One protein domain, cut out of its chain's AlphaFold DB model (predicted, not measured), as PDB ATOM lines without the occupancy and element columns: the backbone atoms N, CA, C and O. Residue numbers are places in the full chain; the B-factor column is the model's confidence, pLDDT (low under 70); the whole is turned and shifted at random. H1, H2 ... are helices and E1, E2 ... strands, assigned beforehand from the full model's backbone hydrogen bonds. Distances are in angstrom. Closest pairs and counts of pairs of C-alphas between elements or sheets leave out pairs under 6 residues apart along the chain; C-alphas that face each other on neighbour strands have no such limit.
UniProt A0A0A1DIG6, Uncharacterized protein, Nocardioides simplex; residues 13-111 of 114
ATOM      1  N   GLU A  13     -25.799  16.654  44.250       93.56
ATOM      2  CA  GLU A  13     -25.551  16.710  45.700       93.56
ATOM      3  C   GLU A  13     -24.710  17.927  46.117       93.56
ATOM      4  O   GLU A  13     -24.979  18.550  47.142       93.56
ATOM      5  N   ILE A  14     -23.722  18.312  45.301       93.81
ATOM      6  CA  ILE A  14     -22.905  19.506  45.559       93.81
ATOM      7  C   ILE A  14     -23.762  20.757  45.382       93.81
ATOM      8  O   ILE A  14     -23.747  21.628  46.246       93.81
ATOM      9  N   LEU A  15     -24.547  20.827  44.302       93.62
ATOM     10  CA  LEU A  15     -25.480  21.934  44.080       93.62
ATOM     11  C   LEU A  15     -26.517  22.027  45.205       93.62
ATOM     12  O   LEU A  15     -26.814  23.122  45.667       93.62
ATOM     13  N   TRP A  16     -27.027  20.892  45.684       94.62
ATOM     14  CA  TRP A  16     -27.998  20.830  46.776       94.62
ATOM     15  C   TRP A  16     -27.425  21.385  48.078       94.62
ATOM     16  O   TRP A  16     -28.053  22.225  48.722       94.62
ATOM     17  N   ALA A  17     -26.205  20.972  48.429       94.62
ATOM     18  CA  ALA A  17     -25.493  21.491  49.590       94.62
ATOM     19  C   ALA A  17     -25.210  22.995  49.459       94.62
ATOM     20  O   ALA A  17     -25.459  23.743  50.400       94.62
ATOM     21  N   ARG A  18     -24.770  23.456  48.281       94.25
ATOM     22  CA  ARG A  18     -24.532  24.884  48.012       94.25
ATOM     23  C   ARG A  18     -25.803  25.709  48.107       94.25
ATOM     24  O   ARG A  18     -25.787  26.782  48.699       94.25
ATOM     25  N   PHE A  19     -26.913  25.199  47.585       93.00
ATOM     26  CA  PHE A  19     -28.191  25.892  47.676       93.00
ATOM     27  C   PHE A  19     -28.690  25.981  49.120       93.00
ATOM     28  O   PHE A  19     -29.178  27.028  49.537       93.00
ATOM     29  N   ARG A  20     -28.469  24.936  49.928       94.00
ATOM     30  CA  ARG A  20     -28.709  24.996  51.374       94.00
ATOM     31  C   ARG A  20     -27.828  26.036  52.068       94.00
ATOM     32  O   ARG A  20     -28.344  26.788  52.886       94.00
ATOM     33  N   GLU A  21     -26.525  26.054  51.784       93.12
ATOM     34  CA  GLU A  21     -25.579  27.027  52.359       93.12
ATOM     35  C   GLU A  21     -25.985  28.460  52.023       93.12
ATOM     36  O   GLU A  21     -26.009  29.305  52.913       93.12
ATOM     37  N   PHE A  22     -26.359  28.700  50.765       91.38
ATOM     38  CA  PHE A  22     -26.913  29.963  50.300       91.38
ATOM     39  C   PHE A  22     -28.134  30.348  51.137       91.38
ATOM     40  O   PHE A  22     -28.055  31.309  51.889       91.38
ATOM     41  N   LEU A  23     -29.218  29.562  51.118       90.75
ATOM     42  CA  LEU A  23     -30.435  29.851  51.897       90.75
ATOM     43  C   LEU A  23     -30.147  30.032  53.404       90.75
ATOM     44  O   LEU A  23     -30.783  30.843  54.078       90.75
ATOM     45  N   GLY A  24     -29.163  29.297  53.927       91.31
ATOM     46  CA  GLY A  24     -28.738  29.330  55.325       91.31
ATOM     47  C   GLY A  24     -28.112  30.651  55.770       91.31
ATOM     48  O   GLY A  24     -27.996  30.884  56.970       91.31
ATOM     49  N   GLN A  25     -27.757  31.544  54.841       88.81
ATOM     50  CA  GLN A  25     -27.293  32.894  55.171       88.81
ATOM     51  C   GLN A  25     -28.382  33.742  55.847       88.81
ATOM     52  O   GLN A  25     -28.059  34.716  56.528       88.81
ATOM     53  N   TRP A  26     -29.656  33.367  55.700       87.00
ATOM     54  CA  TRP A  26     -30.790  34.165  56.173       87.00
ATOM     55  C   TRP A  26     -31.650  33.500  57.244       87.00
ATOM     56  O   TRP A  26     -32.476  34.167  57.865       87.00
ATOM     57  N   GLY A  27     -31.481  32.202  57.483       89.81
ATOM     58  CA  GLY A  27     -32.315  31.485  58.435       89.81
ATOM     59  C   GLY A  27     -31.938  30.022  58.592       89.81
ATOM     60  O   GLY A  27     -30.901  29.554  58.125       89.81
ATOM     61  N   VAL A  28     -32.807  29.285  59.275       93.62
ATOM     62  CA  VAL A  28     -32.639  27.846  59.475       93.62
ATOM     63  C   VAL A  28     -33.210  27.118  58.266       93.62
ATOM     64  O   VAL A  28     -34.381  27.293  57.936       93.62
ATOM     65  N   VAL A  29     -32.384  26.295  57.617       94.81
ATOM     66  CA  VAL A  29     -32.778  25.523  56.433       94.81
ATOM     67  C   VAL A  29     -32.860  24.041  56.760       94.81
ATOM     68  O   VAL A  29     -31.873  23.428  57.187       94.81
ATOM     69  N   GLU A  30     -34.027  23.468  56.492       95.31
ATOM     70  CA  GLU A  30     -34.342  22.055  56.668       95.31
ATOM     71  C   GLU A  30     -34.823  21.439  55.360       95.31
ATOM     72  O   GLU A  30     -35.484  22.091  54.553       95.31
ATOM     73  N   GLU A  31     -34.502  20.166  55.143       93.31
ATOM     74  CA  GLU A  31     -35.042  19.426  54.004       93.31
ATOM     75  C   GLU A  31     -36.512  19.087  54.274       93.31
ATOM     76  O   GLU A  31     -36.881  18.661  55.371       93.31
ATOM     77  N   SER A  32     -37.361  19.287  53.273       90.88
ATOM     78  CA  SER A  32     -38.782  18.961  53.315       90.88
ATOM     79  C   SER A  32     -39.119  17.964  52.202       90.88
ATOM     80  O   SER A  32     -38.364  17.837  51.237       90.88
ATOM     81  N   PRO A  33     -40.279  17.281  52.256       89.75
ATOM     82  CA  PRO A  33     -40.717  16.409  51.163       89.75
ATOM     83  C   PRO A  33     -40.821  17.108  49.797       89.75
ATOM     84  O   PRO A  33     -40.875  16.432  48.774       89.75
ATOM     85  N   ARG A  34     -40.885  18.445  49.777       87.81
ATOM     86  CA  ARG A  34     -41.006  19.253  48.559       87.81
ATOM     87  C   ARG A  34     -39.676  19.858  48.100       87.81
ATOM     88  O   ARG A  34     -39.610  20.338  46.975       87.81
ATOM     89  N   GLY A  35     -38.633  19.827  48.928       93.81
ATOM     90  CA  GLY A  35     -37.341  20.445  48.639       93.81
ATOM     91  C   GLY A  35     -36.731  21.048  49.897       93.81
ATOM     92  O   GLY A  35     -36.372  20.322  50.820       93.81
ATOM     93  N   TRP A  36     -36.631  22.375  49.948       94.31
ATOM     94  CA  TRP A  36     -36.104  23.095  51.109       94.31
ATOM     95  C   TRP A  36     -37.191  23.843  51.865       94.31
ATOM     96  O   TRP A  36     -38.128  24.374  51.280       94.31
ATOM     97  N   ARG A  37     -37.029  23.936  53.179       93.81
ATOM     98  CA  ARG A  37     -37.799  24.802  54.063       93.81
ATOM     99  C   ARG A  37     -36.841  25.774  54.735       93.81
ATOM    100  O   ARG A  37     -35.989  25.352  55.510       93.81
ATOM    101  N   LEU A  38     -36.994  27.060  54.444       93.44
ATOM    102  CA  LEU A  38     -36.286  28.155  55.097       93.44
ATOM    103  C   LEU A  38     -37.187  28.760  56.178       93.44
ATOM    104  O   LEU A  38     -38.320  29.150  55.901       93.44
ATOM    105  N   MET A  39     -36.683  28.834  57.405       92.25
ATOM    106  CA  MET A  39     -37.368  29.422  58.555       92.25
ATOM    107  C   MET A  39     -36.606  30.643  59.057       92.25
ATOM    108  O   MET A  39     -35.405  30.569  59.328       92.25
ATOM    109  N   TRP A  40     -37.316  31.756  59.225       88.88
ATOM    110  CA  TRP A  40     -36.743  33.044  59.617       88.88
ATOM    111  C   TRP A  40     -37.799  33.977  60.207       88.88
ATOM    112  O   TRP A  40     -38.898  34.081  59.679       88.88
ATOM    113  N   ASP A  41     -37.486  34.650  61.312       85.94
ATOM    114  CA  ASP A  41     -38.358  35.669  61.926       85.94
ATOM    115  C   ASP A  41     -39.852  35.264  62.043       85.94
ATOM    116  O   ASP A  41     -40.767  36.009  61.700       85.94
ATOM    117  N   GLY A  42     -40.110  34.014  62.455       86.62
ATOM    118  CA  GLY A  42     -41.468  33.462  62.589       86.62
ATOM    119  C   GLY A  42     -42.196  33.148  61.271       86.62
ATOM    120  O   GLY A  42     -43.369  32.781  61.306       86.62
ATOM    121  N   ARG A  43     -41.520  33.268  60.125       88.75
ATOM    122  CA  ARG A  43     -42.027  32.971  58.779       88.75
ATOM    123  C   ARG A  43     -41.383  31.716  58.201       88.75
ATOM    124  O   ARG A  43     -40.291  31.311  58.612       88.75
ATOM    125  N   VAL A  44     -42.052  31.129  57.214       91.06
ATOM    126  CA  VAL A  44     -41.602  29.922  56.517       91.06
ATOM    127  C   VAL A  44     -41.697  30.110  55.003       91.06
ATOM    128  O   VAL A  44     -42.764  30.421  54.480       91.06
ATOM    129  N   THR A  45     -40.595  29.855  54.301       90.50
ATOM    130  CA  THR A  45     -40.549  29.780  52.836       90.50
ATOM    131  C   THR A  45     -40.204  28.350  52.431       90.50
ATOM    132  O   THR A  45     -39.112  27.863  52.726       90.50
ATOM    133  N   GLU A  46     -41.123  27.652  51.764       92.19
ATOM    134  CA  GLU A  46     -40.856  26.333  51.185       92.19
ATOM    135  C   GLU A  46     -40.463  26.467  49.718       92.19
ATOM    136  O   GLU A  46     -41.253  26.906  48.886       92.19
ATOM    137  N   VAL A  47     -39.234  26.069  49.401       91.75
ATOM    138  CA  VAL A  47     -38.724  26.033  48.037       91.75
ATOM    139  C   VAL A  47     -38.912  24.635  47.467       91.75
ATOM    140  O   VAL A  47     -38.258  23.673  47.873       91.75
ATOM    141  N   GLU A  48     -39.817  24.543  46.506       93.06
ATOM    142  CA  GLU A  48     -40.224  23.325  45.836       93.06
ATOM    143  C   GLU A  48     -39.312  23.028  44.660       93.06
ATOM    144  O   GLU A  48     -39.485  23.541  43.549       93.06
ATOM    145  N   LEU A  49     -38.329  22.177  44.918       92.06
ATOM    146  CA  LEU A  49     -37.551  21.546  43.875       92.06
ATOM    147  C   LEU A  49     -36.886  20.270  44.378       92.06
ATOM    148  O   LEU A  49     -36.628  20.080  45.563       92.06
ATOM    149  N   THR A  50     -36.534  19.419  43.431       93.12
ATOM    150  CA  THR A  50     -35.686  18.249  43.642       93.12
ATOM    151  C   THR A  50     -34.230  18.552  43.287       93.12
ATOM    152  O   THR A  50     -33.930  19.487  42.543       93.12
ATOM    153  N   ARG A  51     -33.305  17.699  43.745       93.75
ATOM    154  CA  ARG A  51     -31.875  17.773  43.388       93.75
ATOM    155  C   ARG A  51     -31.644  17.735  41.877       93.75
ATOM    156  O   ARG A  51     -30.839  18.497  41.349       93.75
ATOM    157  N   GLU A  52     -32.386  16.882  41.174       92.69
ATOM    158  CA  GLU A  52     -32.314  16.773  39.713       92.69
ATOM    159  C   GLU A  52     -32.872  18.011  39.008       92.69
ATOM    160  O   GLU A  52     -32.291  18.467  38.022       92.69
ATOM    161  N   GLN A  53     -33.948  18.613  39.527       93.00
ATOM    162  CA  GLN A  53     -34.450  19.888  39.006       93.00
ATOM    163  C   GLN A  53     -33.433  21.013  39.209       93.00
ATOM    164  O   GLN A  53     -33.216  21.784  38.278       93.00
ATOM    165  N   LEU A  54     -32.749  21.066  40.360       92.56
ATOM    166  CA  LEU A  54     -31.665  22.027  40.583       92.56
ATOM    167  C   LEU A  54     -30.558  21.847  39.546       92.56
ATOM    168  O   LEU A  54     -30.159  22.800  38.883       92.56
ATOM    169  N   ARG A  55     -30.075  20.613  39.373       93.25
ATOM    170  CA  ARG A  55     -29.016  20.316  38.405       93.25
ATOM    171  C   ARG A  55     -29.440  20.665  36.979       93.25
ATOM    172  O   ARG A  55     -28.656  21.260  36.240       93.25
ATOM    173  N   THR A  56     -30.674  20.333  36.606       92.81
ATOM    174  CA  THR A  56     -31.244  20.656  35.290       92.81
ATOM    175  C   THR A  56     -31.302  22.164  35.075       92.81
ATOM    176  O   THR A  56     -30.835  22.642  34.043       92.81
ATOM    177  N   TYR A  57     -31.771  22.917  36.071       91.69
ATOM    178  CA  TYR A  57     -31.791  24.376  36.048       91.69
ATOM    179  C   TYR A  57     -30.396  24.970  35.823       91.69
ATOM    180  O   TYR A  57     -30.211  25.791  34.924       91.69
ATOM    181  N   VAL A  58     -29.385  24.513  36.572       92.12
ATOM    182  CA  VAL A  58     -27.997  24.975  36.393       92.12
ATOM    183  C   VAL A  58     -27.489  24.656  34.985       92.12
ATOM    184  O   VAL A  58     -26.911  25.518  34.320       92.12
ATOM    185  N   ALA A  59     -27.747  23.444  34.491       92.25
ATOM    186  CA  ALA A  59     -27.363  23.030  33.146       92.25
ATOM    187  C   ALA A  59     -28.021  23.882  32.051       92.25
ATOM    188  O   ALA A  59     -27.392  24.216  31.046       92.25
ATOM    189  N   GLU A  60     -29.300  24.214  32.205       91.38
ATOM    190  CA  GLU A  60     -30.024  25.084  31.279       91.38
ATOM    191  C   GLU A  60     -29.536  26.529  31.347       91.38
ATOM    192  O   GLU A  60     -29.315  27.134  30.298       91.38
ATOM    193  N   HIS A  61     -29.264  27.050  32.542       90.00
ATOM    194  CA  HIS A  61     -28.709  28.387  32.721       90.00
ATOM    195  C   HIS A  61     -27.347  28.540  32.028       90.00
ATOM    196  O   HIS A  61     -27.135  29.485  31.267       90.00
ATOM    197  N   LEU A  62     -26.429  27.588  32.231       90.75
ATOM    198  CA  LEU A  62     -25.112  27.608  31.585       90.75
ATOM    199  C   LEU A  62     -25.221  27.511  30.057       90.75
ATOM    200  O   LEU A  62     -24.529  28.242  29.344       90.75
ATOM    201  N   ARG A  63     -26.126  26.660  29.546       91.31
ATOM    202  CA  ARG A  63     -26.415  26.563  28.106       91.31
ATOM    203  C   ARG A  63     -26.974  27.868  27.547       91.31
ATOM    204  O   ARG A  63     -26.525  28.309  26.491       91.31
ATOM    205  N   TRP A  64     -27.912  28.501  28.252       90.25
ATOM    206  CA  TRP A  64     -28.483  29.785  27.854       90.25
ATOM    207  C   TRP A  64     -27.410  30.879  27.797       90.25
ATOM    208  O   TRP A  64     -27.322  31.582  26.792       90.25
ATOM    209  N   ARG A  65     -26.535  30.982  28.807       90.06
ATOM    210  CA  ARG A  65     -25.427  31.953  28.806       90.06
ATOM    211  C   ARG A  65     -24.500  31.751  27.610       90.06
ATOM    212  O   ARG A  65     -24.274  32.696  26.857       90.06
ATOM    213  N   ALA A  66     -24.043  30.519  27.387       90.19
ATOM    214  CA  ALA A  66     -23.171  30.191  26.262       90.19
ATOM    215  C   ALA A  66     -23.831  30.504  24.906       90.19
ATOM    216  O   ALA A  66     -23.195  31.088  24.030       90.19
ATOM    217  N   GLY A  67     -25.122  30.182  24.748       90.56
ATOM    218  CA  GLY A  67     -25.894  30.486  23.539       90.56
ATOM    219  C   GLY A  67     -26.078  31.983  23.270       90.56
ATOM    220  O   GLY A  67     -26.243  32.376  22.119       90.56
ATOM    221  N   ASN A  68     -25.992  32.819  24.307       90.62
ATOM    222  CA  ASN A  68     -26.065  34.279  24.212       90.62
ATOM    223  C   ASN A  68     -24.678  34.956  24.213       90.62
ATOM    224  O   ASN A  68     -24.584  36.169  24.382       90.62
ATOM    225  N   GLY A  69     -23.589  34.194  24.040       90.44
ATOM    226  CA  GLY A  69     -22.225  34.735  24.009       90.44
ATOM    227  C   GLY A  69     -21.697  35.203  25.370       90.44
ATOM    228  O   GLY A  69     -20.695  35.913  25.432       90.44
ATOM    229  N   LEU A  70     -22.356  34.812  26.463       88.06
ATOM    230  CA  LEU A  70     -21.931  35.099  27.829       88.06
ATOM    231  C   LEU A  70     -21.052  33.962  28.357       88.06
ATOM    232  O   LEU A  70     -21.267  32.788  28.050       88.06
ATOM    233  N   ALA A  71     -20.084  34.300  29.211       85.62
ATOM    234  CA  ALA A  71     -19.275  33.294  29.895       85.62
ATOM    235  C   ALA A  71     -20.174  32.394  30.773       85.62
ATOM    236  O   ALA A  71     -20.988  32.934  31.530       85.62
ATOM    237  N   PRO A  72     -20.056  31.053  30.704       83.25
ATOM    238  CA  PRO A  72     -20.862  30.118  31.492       83.25
ATOM    239  C   PRO A  72     -20.334  30.044  32.934       83.25
ATOM    240  O   PRO A  72     -19.639  29.104  33.311       83.25
ATOM    241  N   THR A  73     -20.613  31.080  33.721       85.19
ATOM    242  CA  THR A  73     -20.134  31.245  35.099       85.19
ATOM    243  C   THR A  73     -21.200  30.867  36.125       85.19
ATOM    244  O   THR A  73     -22.397  30.984  35.861       85.19
ATOM    245  N   LEU A  74     -20.738  30.438  37.299       85.94
ATOM    246  CA  LEU A  74     -21.529  30.225  38.510       85.94
ATOM    247  C   LEU A  74     -20.938  31.098  39.621       85.94
ATOM    248  O   LEU A  74     -19.714  31.136  39.753       85.94
ATOM    249  N   ASP A  75     -21.791  31.728  40.419       83.06
ATOM    250  CA  ASP A  75     -21.410  32.478  41.617       83.06
ATOM    251  C   ASP A  75     -21.591  31.565  42.831       83.06
ATOM    252  O   ASP A  75     -22.663  31.003  43.053       83.06
ATOM    253  N   ASP A  76     -20.496  31.306  43.548       79.69
ATOM    254  CA  ASP A  76     -20.430  30.332  44.651       79.69
ATOM    255  C   ASP A  76     -21.010  28.941  44.312       79.69
ATOM    256  O   ASP A  76     -21.483  28.189  45.166       79.69
ATOM    257  N   GLY A  77     -20.923  28.557  43.034       82.75
ATOM    258  CA  GLY A  77     -21.415  27.274  42.536       82.75
ATOM    259  C   GLY A  77     -22.909  27.244  42.204       82.75
ATOM    260  O   GLY A  77     -23.417  26.168  41.894       82.75
ATOM    261  N   LEU A  78     -23.599  28.389  42.212       88.00
ATOM    262  CA  LEU A  78     -24.991  28.543  41.787       88.00
ATOM    263  C   LEU A  78     -25.114  29.556  40.631       88.00
ATOM    264  O   LEU A  78     -24.229  30.382  40.420       88.00
ATOM    265  N   PRO A  79     -26.187  29.506  39.827       87.62
ATOM    266  CA  PRO A  79     -26.445  30.522  38.813       87.62
ATOM    267  C   PRO A  79     -26.612  31.923  39.425       87.62
ATOM    268  O   PRO A  79     -27.404  32.050  40.358       87.62
ATOM    269  N   PRO A  80     -25.990  32.980  38.863       85.06
ATOM    270  CA  PRO A  80     -26.150  34.350  39.365       85.06
ATOM    271  C   PRO A  80     -27.618  34.792  39.452       85.06
ATOM    272  O   PRO A  80     -28.049  35.421  40.407       85.06
ATOM    273  N   ALA A  81     -28.443  34.358  38.492       81.56
ATOM    274  CA  ALA A  81     -29.879  34.635  38.512       81.56
ATOM    275  C   ALA A  81     -30.587  34.052  39.749       81.56
ATOM    276  O   ALA A  81     -31.537  34.648  40.244       81.56
ATOM    277  N   MET A  82     -30.135  32.905  40.266       84.25
ATOM    278  CA  MET A  82     -30.676  32.312  41.491       84.25
ATOM    279  C   MET A  82     -30.262  33.119  42.720       84.25
ATOM    280  O   MET A  82     -31.092  33.336  43.602       84.25
ATOM    281  N   THR A  83     -29.007  33.566  42.772       79.94
ATOM    282  CA  THR A  83     -28.502  34.361  43.895       79.94
ATOM    283  C   THR A  83     -29.113  35.762  43.924       79.94
ATOM    284  O   THR A  83     -29.441  36.255  45.000       79.94
ATOM    285  N   ASP A  84     -29.369  36.355  42.756       79.75
ATOM    286  CA  ASP A  84     -30.012  37.666  42.610       79.75
ATOM    287  C   ASP A  84     -31.520  37.620  42.905       79.75
ATOM    288  O   ASP A  84     -32.066  38.544  43.506       79.75
ATOM    289  N   SER A  85     -32.198  36.516  42.563       72.12
ATOM    290  CA  SER A  85     -33.644  36.338  42.801       72.12
ATOM    291  C   SER A  85     -34.006  36.127  44.278       72.12
ATOM    292  O   SER A  85     -35.166  35.843  44.593       72.12
ATOM    293  N   PHE A  86     -33.043  36.244  45.206       68.69
ATOM    294  CA  PHE A  86     -33.312  36.083  46.631       68.69
ATOM    295  C   PHE A  86     -34.389  37.037  47.114       68.69
ATOM    296  O   PHE A  86     -35.395  36.573  47.633       68.69
ATOM    297  N   GLY A  87     -34.223  38.343  46.903       63.59
ATOM    298  CA  GLY A  87     -35.174  39.344  47.391       63.59
ATOM    299  C   GLY A  87     -36.596  39.135  46.866       63.59
ATOM    300  O   GLY A  87     -37.552  39.328  47.611       63.59
ATOM    301  N   ASP A  88     -36.716  38.669  45.623       73.75
ATOM    302  CA  ASP A  88     -38.001  38.532  44.940       73.75
ATOM    303  C   ASP A  88     -38.732  37.235  45.301       73.75
ATOM    304  O   ASP A  88     -39.953  37.223  45.454       73.75
ATOM    305  N   CYS A  89     -37.998  36.126  45.427       76.38
ATOM    306  CA  CYS A  89     -38.605  34.796  45.499       76.38
ATOM    307  C   CYS A  89     -38.314  34.081  46.809       76.38
ATOM    308  O   CYS A  89     -39.198  33.449  47.374       76.38
ATOM    309  N   PHE A  90     -37.083  34.167  47.298       73.62
ATOM    310  CA  PHE A  90     -36.661  33.437  48.492       73.62
ATOM    311  C   PHE A  90     -36.753  34.284  49.766       73.62
ATOM    312  O   PHE A  90     -36.713  33.700  50.842       73.62
ATOM    313  N   GLY A  91     -36.923  35.605  49.603       70.25
ATOM    314  CA  GLY A  91     -36.991  36.725  50.549       70.25
ATOM    315  C   GLY A  91     -38.164  36.682  51.536       70.25
ATOM    316  O   GLY A  91     -39.103  35.906  51.327       70.25
ATOM    317  N   PRO A  92     -38.153  37.510  52.605       68.31
ATOM    318  CA  PRO A  92     -39.253  37.579  53.561       68.31
ATOM    319  C   PRO A  92     -40.554  37.950  52.853       68.31
ATOM    320  O   PRO A  92     -40.697  39.047  52.322       68.31
ATOM    321  N   GLN A  93     -41.516  37.038  52.879       76.75
ATOM    322  CA  GLN A  93     -42.815  37.243  52.245       76.75
ATOM    323  C   GLN A  93     -43.758  37.967  53.204       76.75
ATOM    324  O   GLN A  93     -43.633  37.808  54.418       76.75
ATOM    325  N   GLU A  94     -44.697  38.766  52.688       76.94
ATOM    326  CA  GLU A  94     -45.712  39.424  53.532       76.94
ATOM    327  C   GLU A  94     -46.544  38.394  54.311       76.94
ATOM    328  O   GLU A  94     -46.894  38.610  55.472       76.94
ATOM    329  N   ALA A  95     -46.820  37.249  53.681       82.62
ATOM    330  CA  ALA A  95     -47.489  36.125  54.307       82.62
ATOM    331  C   ALA A  95     -46.544  35.355  55.254       82.62
ATOM    332  O   ALA A  95     -45.356  35.205  54.966       82.62
ATOM    333  N   PRO A  96     -47.070  34.788  56.359       87.06
ATOM    334  CA  PRO A  96     -46.276  33.977  57.289       87.06
ATOM    335  C   PRO A  96     -45.758  32.676  56.660       87.06
ATOM    336  O   PRO A  96     -44.788  32.100  57.149       87.06
ATOM    337  N   TYR A  97     -46.397  32.220  55.584       88.31
ATOM    338  CA  TYR A  97     -46.003  31.051  54.816       88.31
ATOM    339  C   TYR A  97     -46.044  31.375  53.326       88.31
ATOM    340  O   TYR A  97     -47.009  31.977  52.848       88.31
ATOM    341  N   ALA A  98     -45.019  30.945  52.598       89.56
ATOM    342  CA  ALA A  98     -44.970  31.042  51.151       89.56
ATOM    343  C   ALA A  98     -44.331  29.809  50.526       89.56
ATOM    344  O   ALA A  98     -43.424  29.193  51.089       89.56
ATOM    345  N   ARG A  99     -44.787  29.492  49.316       90.62
ATOM    346  CA  ARG A  99     -44.239  28.425  48.486       90.62
ATOM    347  C   ARG A  99     -43.576  29.025  47.272       90.62
ATOM    348  O   ARG A  99     -44.149  29.904  46.639       90.62
ATOM    349  N   VAL A 100     -42.410  28.515  46.923       90.56
ATOM    350  CA  VAL A 100     -41.627  28.959  45.776       90.56
ATOM    351  C   VAL A 100     -41.375  27.758  44.890       90.56
ATOM    352  O   VAL A 100     -40.756  26.805  45.336       90.56
ATOM    353  N   ALA A 101     -41.824  27.789  43.642       90.50
ATOM    354  CA  ALA A 101     -41.580  26.708  42.692       90.50
ATOM    355  C   ALA A 101     -40.701  27.187  41.537       90.50
ATOM    356  O   ALA A 101     -40.753  28.355  41.143       90.50
ATOM    357  N   LEU A 102     -39.922  26.267  40.969       88.38
ATOM    358  CA  LEU A 102     -39.221  26.498  39.711       88.38
ATOM    359  C   LEU A 102     -40.195  26.330  38.532       88.38
ATOM    360  O   LEU A 102     -40.702  25.235  38.283       88.38
ATOM    361  N   VAL A 103     -40.440  27.409  37.789       84.69
ATOM    362  CA  VAL A 103     -41.285  27.448  36.586       84.69
ATOM    363  C   VAL A 103     -40.415  27.845  35.393       84.69
ATOM    364  O   VAL A 103     -40.169  29.023  35.140       84.69
ATOM    365  N   GLY A 104     -39.926  26.850  34.649       81.25
ATOM    366  CA  GLY A 104     -38.917  27.071  33.609       81.25
ATOM    367  C   GLY A 104     -37.569  27.444  34.231       81.25
ATOM    368  O   GLY A 104     -37.019  26.661  35.000       81.25
ATOM    369  N   LEU A 105     -37.058  28.639  33.915       79.25
ATOM    370  CA  LEU A 105     -35.827  29.200  34.496       79.25
ATOM    371  C   LEU A 105     -36.087  30.263  35.574       79.25
ATOM    372  O   LEU A 105     -35.145  30.921  36.015       79.25
ATOM    373  N   ASP A 106     -37.335  30.409  36.013       83.62
ATOM    374  CA  ASP A 106     -37.717  31.393  37.020       83.62
ATOM    375  C   ASP A 106     -38.199  30.701  38.292       83.62
ATOM    376  O   ASP A 106     -39.025  29.787  38.243       83.62
ATOM    377  N   PHE A 107     -37.748  31.189  39.444       87.69
ATOM    378  CA  PHE A 107     -38.407  30.893  40.710       87.69
ATOM    379  C   PHE A 107     -39.606  31.815  40.865       87.69
ATOM    380  O   PHE A 107     -39.550  32.982  40.487       87.69
ATOM    381  N   ARG A 108     -40.725  31.285  41.357       87.62
ATOM    382  CA  ARG A 108     -41.953  32.065  41.532       87.62
ATOM    383  C   ARG A 108     -42.653  31.675  42.810       87.62
ATOM    384  O   ARG A 108     -42.772  30.486  43.103       87.62
ATOM    385  N   VAL A 109     -43.177  32.673  43.514       88.31
ATOM    386  CA  VAL A 109     -44.126  32.435  44.598       88.31
ATOM    387  C   VAL A 109     -45.401  31.842  43.996       88.31
ATOM    388  O   VAL A 109     -45.993  32.413  43.078       88.31
ATOM    389  N   VAL A 110     -45.804  30.674  44.485       87.56
ATOM    390  CA  VAL A 110     -47.010  29.962  44.058       87.56
ATOM    391  C   VAL A 110     -48.020  29.920  45.196       87.56
ATOM    392  O   VAL A 110     -47.659  29.950  46.371       87.56
ATOM    393  N   ALA A 111     -49.305  29.859  44.840       81.50
ATOM    394  CA  ALA A 111     -50.373  29.728  45.822       81.50
ATOM    395  C   ALA A 111     -50.184  28.461  46.665       81.50
ATOM    396  O   ALA A 111     -49.671  27.449  46.174       81.50
TER     397      ALA A 111
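This is residues 13 to 111 of the 114 residues of an uncharacterized protein of Nocardioides simplex (UniProt A0A0A1DIG6). A strongly twisted five-stranded sheet has H1 and the short H4 over one face; the long H2 runs away from one end of the sheet, and residues 68 to 79 fold back to H3. The printed part has 99 residues with four named helices and five named strands, in the order H1 E1 E2 E3 H2 H3 H4 E4 E5. The sheet's order is E1 E2 E3 E4 E5, mixed; the class is mixed, helices and strands. The whole is compact, with a radius of gyration of the C-alphas of 13.3 A, and spans 43 by 24 by 21 A.

The strands are E1, residues 28 to 32, E2, 35 to 40, E3, 43 to 48, E4, 97 to 103, 19.2 A long, and E5, 106 to 110, ending at C-alpha 110 (-47.010, 29.962, 44.058). The helices are H1, 13 to 23, 15.3 A, from C-alpha 13 (-25.551, 16.710, 45.700), H2, 51 to 67, 24.3 A, H3, 80 to 84, and H4, 86 to 90.

E1 E2 E3 form a meander, each strand the antiparallel neighbour of the one before, with N 30 and O 37 at 2.9 A and N 38 and O 45 at 2.8 A. E3, H2 H3 H4, E4 form a strand-helix-strand unit, its strands parallel neighbours: N 48 and O 100, 2.7 A. E4 and E5 are an antiparallel hairpin: N 103 and O 106, 2.8 A. H1 makes two layers with the sheet, at a height of 10.2 A over E1 and E2. H4 is on the same face, height 8.0 A. H2 only grazes the sheet with residues 51 to 57. With residues 51 to 55 alone it touches H1, about perpendicular at 88 degrees; the closest C-alphas, of Trp 16 and Arg 51, are 6.0 A apart. H2 and H3 are near each other. Every O i to N i+4 pair is within hydrogen-bond range in H1, H2, H3 and H4.

The C-alphas farthest apart, of Gly 42 and Gly 69, are 43.1 A apart. The printed part has no cut; the link H2 to H3 is long. Residues 86, 87 and 92 have pLDDT under 70.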